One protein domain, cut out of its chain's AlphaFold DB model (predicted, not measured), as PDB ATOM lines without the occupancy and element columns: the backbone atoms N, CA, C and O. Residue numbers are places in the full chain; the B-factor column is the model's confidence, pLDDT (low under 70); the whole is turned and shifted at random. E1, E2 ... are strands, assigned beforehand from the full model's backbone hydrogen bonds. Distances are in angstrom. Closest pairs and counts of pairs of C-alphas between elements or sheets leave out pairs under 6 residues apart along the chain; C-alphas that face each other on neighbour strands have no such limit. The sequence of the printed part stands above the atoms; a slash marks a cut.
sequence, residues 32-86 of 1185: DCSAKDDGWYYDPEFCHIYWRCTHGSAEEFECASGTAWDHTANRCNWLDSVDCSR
ATOM      1  N   ASP A  32     113.184  85.845  93.543       73.94
ATOM      2  CA  ASP A  32     113.296  86.320  92.166       73.94
ATOM      3  C   ASP A  32     113.493  87.844  92.088       73.94
ATOM      4  O   ASP A  32     112.555  88.641  92.204       73.94
ATOM      5  N   CYS A  33     114.753  88.223  91.878       83.25
ATOM      6  CA  CYS A  33     115.197  89.574  91.571       83.25
ATOM      7  C   CYS A  33     115.323  89.833  90.058       83.25
ATOM      8  O   CYS A  33     115.614  90.961  89.673       83.25
ATOM      9  N   SER A  34     115.098  88.846  89.179       76.31
ATOM     10  CA  SER A  34     115.286  89.012  87.725       76.31
ATOM     11  C   SER A  34     114.286  89.986  87.087       76.31
ATOM     12  O   SER A  34     114.577  90.591  86.056       76.31
ATOM     13  N   ALA A  35     113.135  90.174  87.737       78.81
ATOM     14  CA  ALA A  35     112.100  91.147  87.393       78.81
ATOM     15  C   ALA A  35     111.959  92.270  88.446       78.81
ATOM     16  O   ALA A  35     110.875  92.839  88.592       78.81
ATOM     17  N   LYS A  36     113.023  92.572  89.209       79.94
ATOM     18  CA  LYS A  36     113.035  93.618  90.247       79.94
ATOM     19  C   LYS A  36     114.219  94.569  90.095       79.94
ATOM     20  O   LYS A  36     115.298  94.170  89.668       79.94
ATOM     21  N   ASP A  37     113.999  95.817  90.490       89.25
ATOM     22  CA  ASP A  37     115.038  96.839  90.574       89.25
ATOM     23  C   ASP A  37     116.016  96.574  91.737       89.25
ATOM     24  O   ASP A  37     115.736  95.801  92.660       89.25
ATOM     25  N   ASP A  38     117.170  97.248  91.720       89.62
ATOM     26  CA  ASP A  38     118.121  97.229  92.835       89.62
ATOM     27  C   ASP A  38     117.486  97.885  94.076       89.62
ATOM     28  O   ASP A  38     117.161  99.074  94.078       89.62
ATOM     29  N   GLY A  39     117.304  97.113  95.149       86.38
ATOM     30  CA  GLY A  39     116.494  97.536  96.292       86.38
ATOM     31  C   GLY A  39     116.346  96.475  97.380       86.38
ATOM     32  O   GLY A  39     116.922  95.391  97.298       86.38
ATOM     33  N   TRP A  40     115.569  96.804  98.413       86.81
ATOM     34  CA  TRP A  40     115.276  95.917  99.541       86.81
ATOM     35  C   TRP A  40     113.805  95.496  99.533       86.81
ATOM     36  O   TRP A  40     112.918  96.315  99.295       86.81
ATOM     37  N   TYR A  41     113.536  94.226  99.829       85.19
ATOM     38  CA  TYR A  41     112.195  93.650  99.767       85.19
ATOM     39  C   TYR A  41     111.949  92.656 100.908       85.19
ATOM     40  O   TYR A  41     112.866  91.966 101.343       85.19
ATOM     41  N   TYR A  42     110.702  92.536 101.366       81.56
ATOM     42  CA  TYR A  42     110.314  91.502 102.331       81.56
ATOM     43  C   TYR A  42     110.299  90.105 101.688       81.56
ATOM     44  O   TYR A  42     110.055  89.956 100.483       81.56
ATOM     45  N   ASP A  43     110.533  89.079 102.505       81.38
ATOM     46  CA  ASP A  43     110.297  87.682 102.144       81.38
ATOM     47  C   ASP A  43     108.793  87.326 102.235       81.38
ATOM     48  O   ASP A  43     108.145  87.682 103.223       81.38
ATOM     49  N   PRO A  44     108.207  86.644 101.229       68.06
ATOM     50  CA  PRO A  44     106.772  86.365 101.181       68.06
ATOM     51  C   PRO A  44     106.303  85.244 102.120       68.06
ATOM     52  O   PRO A  44     105.098  85.113 102.302       68.06
ATOM     53  N   GLU A  45     107.197  84.436 102.700       63.97
ATOM     54  CA  GLU A  45     106.851  83.387 103.672       63.97
ATOM     55  C   GLU A  45     107.288  83.751 105.103       63.97
ATOM     56  O   GLU A  45     106.677  83.300 106.074       63.97
ATOM     57  N   PHE A  46     108.318  84.590 105.266       73.44
ATOM     58  CA  PHE A  46     108.932  84.887 106.562       73.44
ATOM     59  C   PHE A  46     109.128  86.389 106.805       73.44
ATOM     60  O   PHE A  46     110.151  86.962 106.455       73.44
ATOM     61  N   CYS A  47     108.226  87.015 107.561       78.12
ATOM     62  CA  CYS A  47     108.284  88.455 107.865       78.12
ATOM     63  C   CYS A  47     109.582  88.951 108.567       78.12
ATOM     64  O   CYS A  47     109.831  90.150 108.626       78.12
ATOM     65  N   HIS A  48     110.419  88.052 109.105       75.88
ATOM     66  CA  HIS A  48     111.729  88.373 109.698       75.88
ATOM     67  C   HIS A  48     112.912  88.247 108.713       75.88
ATOM     68  O   HIS A  48     114.049  88.527 109.089       75.88
ATOM     69  N   ILE A  49     112.667  87.814 107.475       78.75
ATOM     70  CA  ILE A  49     113.653  87.721 106.393       78.75
ATOM     71  C   ILE A  49     113.390  88.855 105.403       78.75
ATOM     72  O   ILE A  49     112.245  89.218 105.120       78.75
ATOM     73  N   TYR A  50     114.466  89.411 104.862       87.06
ATOM     74  CA  TYR A  50     114.404  90.402 103.802       87.06
ATOM     75  C   TYR A  50     115.551  90.211 102.818       87.06
ATOM     76  O   TYR A  50     116.579  89.614 103.130       87.06
ATOM     77  N   TRP A  51     115.350  90.695 101.605       85.00
ATOM     78  CA  TRP A  51     116.195  90.405 100.461       85.00
ATOM     79  C   TRP A  51     116.686  91.698  99.837       85.00
ATOM     80  O   TRP A  51     115.902  92.624  99.622       85.00
ATOM     81  N   ARG A  52     117.977  91.750  99.522       86.62
ATOM     82  CA  ARG A  52     118.561  92.799  98.694       86.62
ATOM     83  C   ARG A  52     118.670  92.290  97.265       86.62
ATOM     84  O   ARG A  52     119.418  91.348  97.020       86.62
ATOM     85  N   CYS A  53     117.961  92.917  96.337       87.75
ATOM     86  CA  CYS A  53     118.236  92.741  94.918       87.75
ATOM     87  C   CYS A  53     119.383  93.672  94.515       87.75
ATOM     88  O   CYS A  53     119.345  94.864  94.824       87.75
ATOM     89  N   THR A  54     120.385  93.142  93.815       82.81
ATOM     90  CA  THR A  54     121.391  93.936  93.097       82.81
ATOM     91  C   THR A  54     121.709  93.302  91.751       82.81
ATOM     92  O   THR A  54     122.195  92.172  91.706       82.81
ATOM     93  N   HIS A  55     121.462  94.024  90.660       81.44
ATOM     94  CA  HIS A  55     121.719  93.613  89.279       81.44
ATOM     95  C   HIS A  55     121.106  92.232  88.959       81.44
ATOM     96  O   HIS A  55     121.758  91.355  88.393       81.44
ATOM     97  N   GLY A  56     119.861  92.015  89.397       73.38
ATOM     98  CA  GLY A  56     119.135  90.747  89.259       73.38
ATOM     99  C   GLY A  56     119.562  89.623  90.215       73.38
ATOM    100  O   GLY A  56     118.903  88.589  90.248       73.38
ATOM    101  N   SER A  57     120.622  89.808  91.010       64.75
ATOM    102  CA  SER A  57     121.063  88.851  92.038       64.75
ATOM    103  C   SER A  57     120.367  89.130  93.370       64.75
ATOM    104  O   SER A  57     120.219  90.295  93.737       64.75
ATOM    105  N   ALA A  58     119.991  88.086  94.110       76.31
ATOM    106  CA  ALA A  58     119.373  88.203  95.429       76.31
ATOM    107  C   ALA A  58     120.375  87.908  96.557       76.31
ATOM    108  O   ALA A  58     121.132  86.942  96.492       76.31
ATOM    109  N   GLU A  59     120.350  88.700  97.626       71.75
ATOM    110  CA  GLU A  59     121.115  88.449  98.850       71.75
ATOM    111  C   GLU A  59     120.187  88.460 100.072       71.75
ATOM    112  O   GLU A  59     119.409  89.393 100.266       71.75
ATOM    113  N   GLU A  60     120.255  87.405 100.884       78.38
ATOM    114  CA  GLU A  60     119.354  87.163 102.020       78.38
ATOM    115  C   GLU A  60     119.883  87.790 103.324       78.38
ATOM    116  O   GLU A  60     120.994  87.487 103.777       78.38
ATOM    117  N   PHE A  61     119.037  88.590 103.971       76.69
ATOM    118  CA  PHE A  61     119.254  89.219 105.271       76.69
ATOM    119  C   PHE A  61     118.149  88.823 106.262       76.69
ATOM    120  O   PHE A  61     117.084  88.329 105.895       76.69
ATOM    121  N   GLU A  62     118.419  88.999 107.554       76.12
ATOM    122  CA  GLU A  62     117.568  88.499 108.634       76.12
ATOM    123  C   GLU A  62     117.507  89.528 109.764       76.12
ATOM    124  O   GLU A  62     118.540  90.034 110.206       76.12
ATOM    125  N   CYS A  63     116.297  89.856 110.208       74.56
ATOM    126  CA  CYS A  63     116.061  90.797 111.292       74.56
ATOM    127  C   CYS A  63     116.410  90.203 112.663       74.56
ATOM    128  O   CYS A  63     116.384  88.988 112.873       74.56
ATOM    129  N   ALA A  64     116.745  91.073 113.621       56.47
ATOM    130  CA  ALA A  64     117.047  90.660 114.989       56.47
ATOM    131  C   ALA A  64     115.830  89.969 115.633       56.47
ATOM    132  O   ALA A  64     114.685  90.319 115.348       56.47
ATOM    133  N   SER A  65     116.050  88.991 116.513       54.97
ATOM    134  CA  SER A  65     114.958  88.234 117.141       54.97
ATOM    135  C   SER A  65     113.953  89.156 117.855       54.97
ATOM    136  O   SER A  65     114.342  89.957 118.700       54.97
ATOM    137  N   GLY A  66     112.666  89.038 117.503       62.81
ATOM    138  CA  GLY A  66     111.590  89.942 117.947       62.81
ATOM    139  C   GLY A  66     111.277  91.101 116.985       62.81
ATOM    140  O   GLY A  66     110.298  91.815 117.189       62.81
ATOM    141  N   THR A  67     112.058  91.268 115.912       76.31
ATOM    142  CA  THR A  67     111.841  92.286 114.869       76.31
ATOM    143  C   THR A  67     111.534  91.650 113.508       76.31
ATOM    144  O   THR A  67     111.983  90.545 113.203       76.31
ATOM    145  N   ALA A  68     110.751  92.356 112.698       79.12
ATOM    146  CA  ALA A  68     110.331  92.008 111.347       79.12
ATOM    147  C   ALA A  68     110.762  93.099 110.354       79.12
ATOM    148  O   ALA A  68     111.078  94.218 110.760       79.12
ATOM    149  N   TRP A  69     110.789  92.793 109.057       86.81
ATOM    150  CA  TRP A  69     111.175  93.764 108.035       86.81
ATOM    151  C   TRP A  69     110.022  94.702 107.675       86.81
ATOM    152  O   TRP A  69     109.073  94.336 106.978       86.81
ATOM    153  N   ASP A  70     110.146  95.951 108.109       87.06
ATOM    154  CA  ASP A  70     109.276  97.039 107.697       87.06
ATOM    155  C   ASP A  70     109.674  97.496 106.288       87.06
ATOM    156  O   ASP A  70     110.615  98.269 106.090       87.06
ATOM    157  N   HIS A  71     108.941  97.000 105.291       82.75
ATOM    158  CA  HIS A  71     109.143  97.345 103.884       82.75
ATOM    159  C   HIS A  71     108.760  98.795 103.539       82.75
ATOM    160  O   HIS A  71     109.098  99.257 102.452       82.75
ATOM    161  N   THR A  72     108.072  99.516 104.433       82.06
ATOM    162  CA  THR A  72     107.764 100.943 104.248       82.06
ATOM    163  C   THR A  72     108.901 101.813 104.779       82.06
ATOM    164  O   THR A  72     109.319 102.767 104.125       82.06
ATOM    165  N   ALA A  73     109.477 101.425 105.919       83.81
ATOM    166  CA  ALA A  73     110.591 102.116 106.557       83.81
ATOM    167  C   ALA A  73     111.985 101.626 106.111       83.81
ATOM    168  O   ALA A  73     112.990 102.192 106.546       83.81
ATOM    169  N   ASN A  74     112.048 100.572 105.286       85.12
ATOM    170  CA  ASN A  74     113.260  99.870 104.844       85.12
ATOM    171  C   ASN A  74     114.243  99.559 105.988       85.12
ATOM    172  O   ASN A  74     115.448  99.813 105.898       85.12
ATOM    173  N   ARG A  75     113.712  99.014 107.087       87.19
ATOM    174  CA  ARG A  75     114.481  98.602 108.270       87.19
ATOM    175  C   ARG A  75     113.783  97.471 109.017       87.19
ATOM    176  O   ARG A  75     112.579  97.273 108.885       87.19
ATOM    177  N   CYS A  76     114.519  96.787 109.884       84.88
ATOM    178  CA  CYS A  76     113.900  95.938 110.894       84.88
ATOM    179  C   CYS A  76     113.205  96.804 111.958       84.88
ATOM    180  O   CYS A  76     113.781  97.778 112.446       84.88
ATOM    181  N   ASN A  77     111.972  96.450 112.309       86.12
ATOM    182  CA  ASN A  77     111.118  97.125 113.286       86.12
ATOM    183  C   ASN A  77     110.449  96.059 114.181       86.12
ATOM    184  O   ASN A  77     110.463  94.883 113.825       86.12
ATOM    185  N   TRP A  78     109.906  96.404 115.350       77.31
ATOM    186  CA  TRP A  78     109.290  95.406 116.244       77.31
ATOM    187  C   TRP A  78     108.151  94.654 115.549       77.31
ATOM    188  O   TRP A  78     107.407  95.256 114.778       77.31
ATOM    189  N   LEU A  79     108.021  93.345 115.801       69.75
ATOM    190  CA  LEU A  79     107.064  92.476 115.096       69.75
ATOM    191  C   LEU A  79     105.625  93.021 115.139       69.75
ATOM    192  O   LEU A  79     104.941  93.027 114.120       69.75
ATOM    193  N   ASP A  80     105.212  93.552 116.289       75.94
ATOM    194  CA  ASP A  80     103.877  94.118 116.523       75.94
ATOM    195  C   ASP A  80     103.642  95.459 115.788       75.94
ATOM    196  O   ASP A  80     102.530  95.978 115.763       75.94
ATOM    197  N   SER A  81     104.695  96.037 115.196       77.50
ATOM    198  CA  SER A  81     104.692  97.297 114.436       77.50
ATOM    199  C   SER A  81     104.824  97.095 112.917       77.50
ATOM    200  O   SER A  81     105.056  98.065 112.198       77.50
ATOM    201  N   VAL A  82     104.712  95.857 112.412       80.94
ATOM    202  CA  VAL A  82     104.888  95.512 110.988       80.94
ATOM    203  C   VAL A  82     103.705  94.678 110.480       80.94
ATOM    204  O   VAL A  82     103.349  93.669 111.086       80.94
ATOM    205  N   ASP A  83     103.117  95.041 109.329       73.56
ATOM    206  CA  ASP A  83     102.075  94.223 108.677       73.56
ATOM    207  C   ASP A  83     102.660  92.936 108.072       73.56
ATOM    208  O   ASP A  83     102.952  92.834 106.879       73.56
ATOM    209  N   CYS A  84     102.783  91.912 108.912       66.56
ATOM    210  CA  CYS A  84     103.138  90.560 108.499       66.56
ATOM    211  C   CYS A  84     101.959  89.769 107.895       66.56
ATOM    212  O   CYS A  84     102.149  88.632 107.458       66.56
ATOM    213  N   SER A  85     100.742  90.332 107.824       58.78
ATOM    214  CA  SER A  85      99.516  89.588 107.474       58.78
ATOM    215  C   SER A  85      99.425  89.150 106.005       58.78
ATOM    216  O   SER A  85      98.455  88.492 105.606       58.78
ATOM    217  N   ARG A  86     100.415  89.516 105.183       50.28
ATOM    218  CA  ARG A  86     100.569  89.065 103.791       50.28
ATOM    219  C   ARG A  86     101.313  87.732 103.667       50.28
ATOM    220  O   ARG A  86     101.072  87.031 102.692       50.28
TER     221      ARG A  86
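AT A GLANCE: This is residues 32 to 86 of the 1185 residues of the protein "Hypothetical protein" of Adineta ricciae (UniProt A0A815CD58). A three-strand antiparallel sheet, E1, E2 and E3, makes the longer part of an elongated little domain, and a small separate hairpin, E4 and E5, sits at one end of it. The first printed residues, 32 to 38, and the turn from E2 to E3 lie at the opposite end, and after E5 residues 79 to 86 fold back from the hairpin's end as a tail. The printed part has 55 residues with five named strands, E1 to E5 along the chain, and no named helix; the class is all strand, though under half of the residues, 24 of 55, are in named elements. The whole is compact, with a radius of gyration of the C-alphas of 10.9 A, and spans 32 by 19 by 19 A.

HOW THE PARTS SIT: E1, residues 39 to 42, and E2, residues 49 to 54, are a hairpin, antiparallel at 156 degrees, with N 41 and O 51 2.9 A apart and N 51 and O 41 2.8 A apart, both within hydrogen-bond range. E2 and E3, residues 57 to 62, are a second hairpin, antiparallel at 152 degrees; N 52 and O 59 are 2.9 A apart and N 61 and O 50 2.8 A, within hydrogen-bond range. E1, E2 and E3 form a meander, each strand the antiparallel neighbour of the one before, with E1 and E3 as edge strands and E2 as the inner one. E4, residues 67 to 70, and E5, residues 75 to 78, are a third hairpin, antiparallel at 132 degrees, with N 68 and O 77 within hydrogen-bond range at 2.8 A. The closest C-alphas of E2 and E4 are those of Tyr 50 and Trp 69, 6.3 A apart; those of E1 and E4 are Tyr 42 and Trp 69, 6.2 A apart. E3 and E4 are only just apart, at 8.3 A, and E5 is apart from E1, E2 and E3.

IN THESE COORDINATES: E1 begins at C-alpha 39 (116.494, 97.536, 96.292) and is 10.5 A long. E2 measures 16.6 A and E3 17.0 A from first to last C-alpha, E3 ending at C-alpha 62 (117.568, 88.499, 108.634). E4 is 9.0 A long and E5 10.0 A, ending at C-alpha 78 (109.290, 95.406, 116.244).

THE WHOLE: The two C-alphas farthest apart are those of His 55 and Asp 80, 32.6 A. The printed part has no cut, and no link between its strands is long. The mean pLDDT of the printed part is 77.4; residues 44 to 45, 57, 64 to 66, 79 and 84 to 86 are under 70.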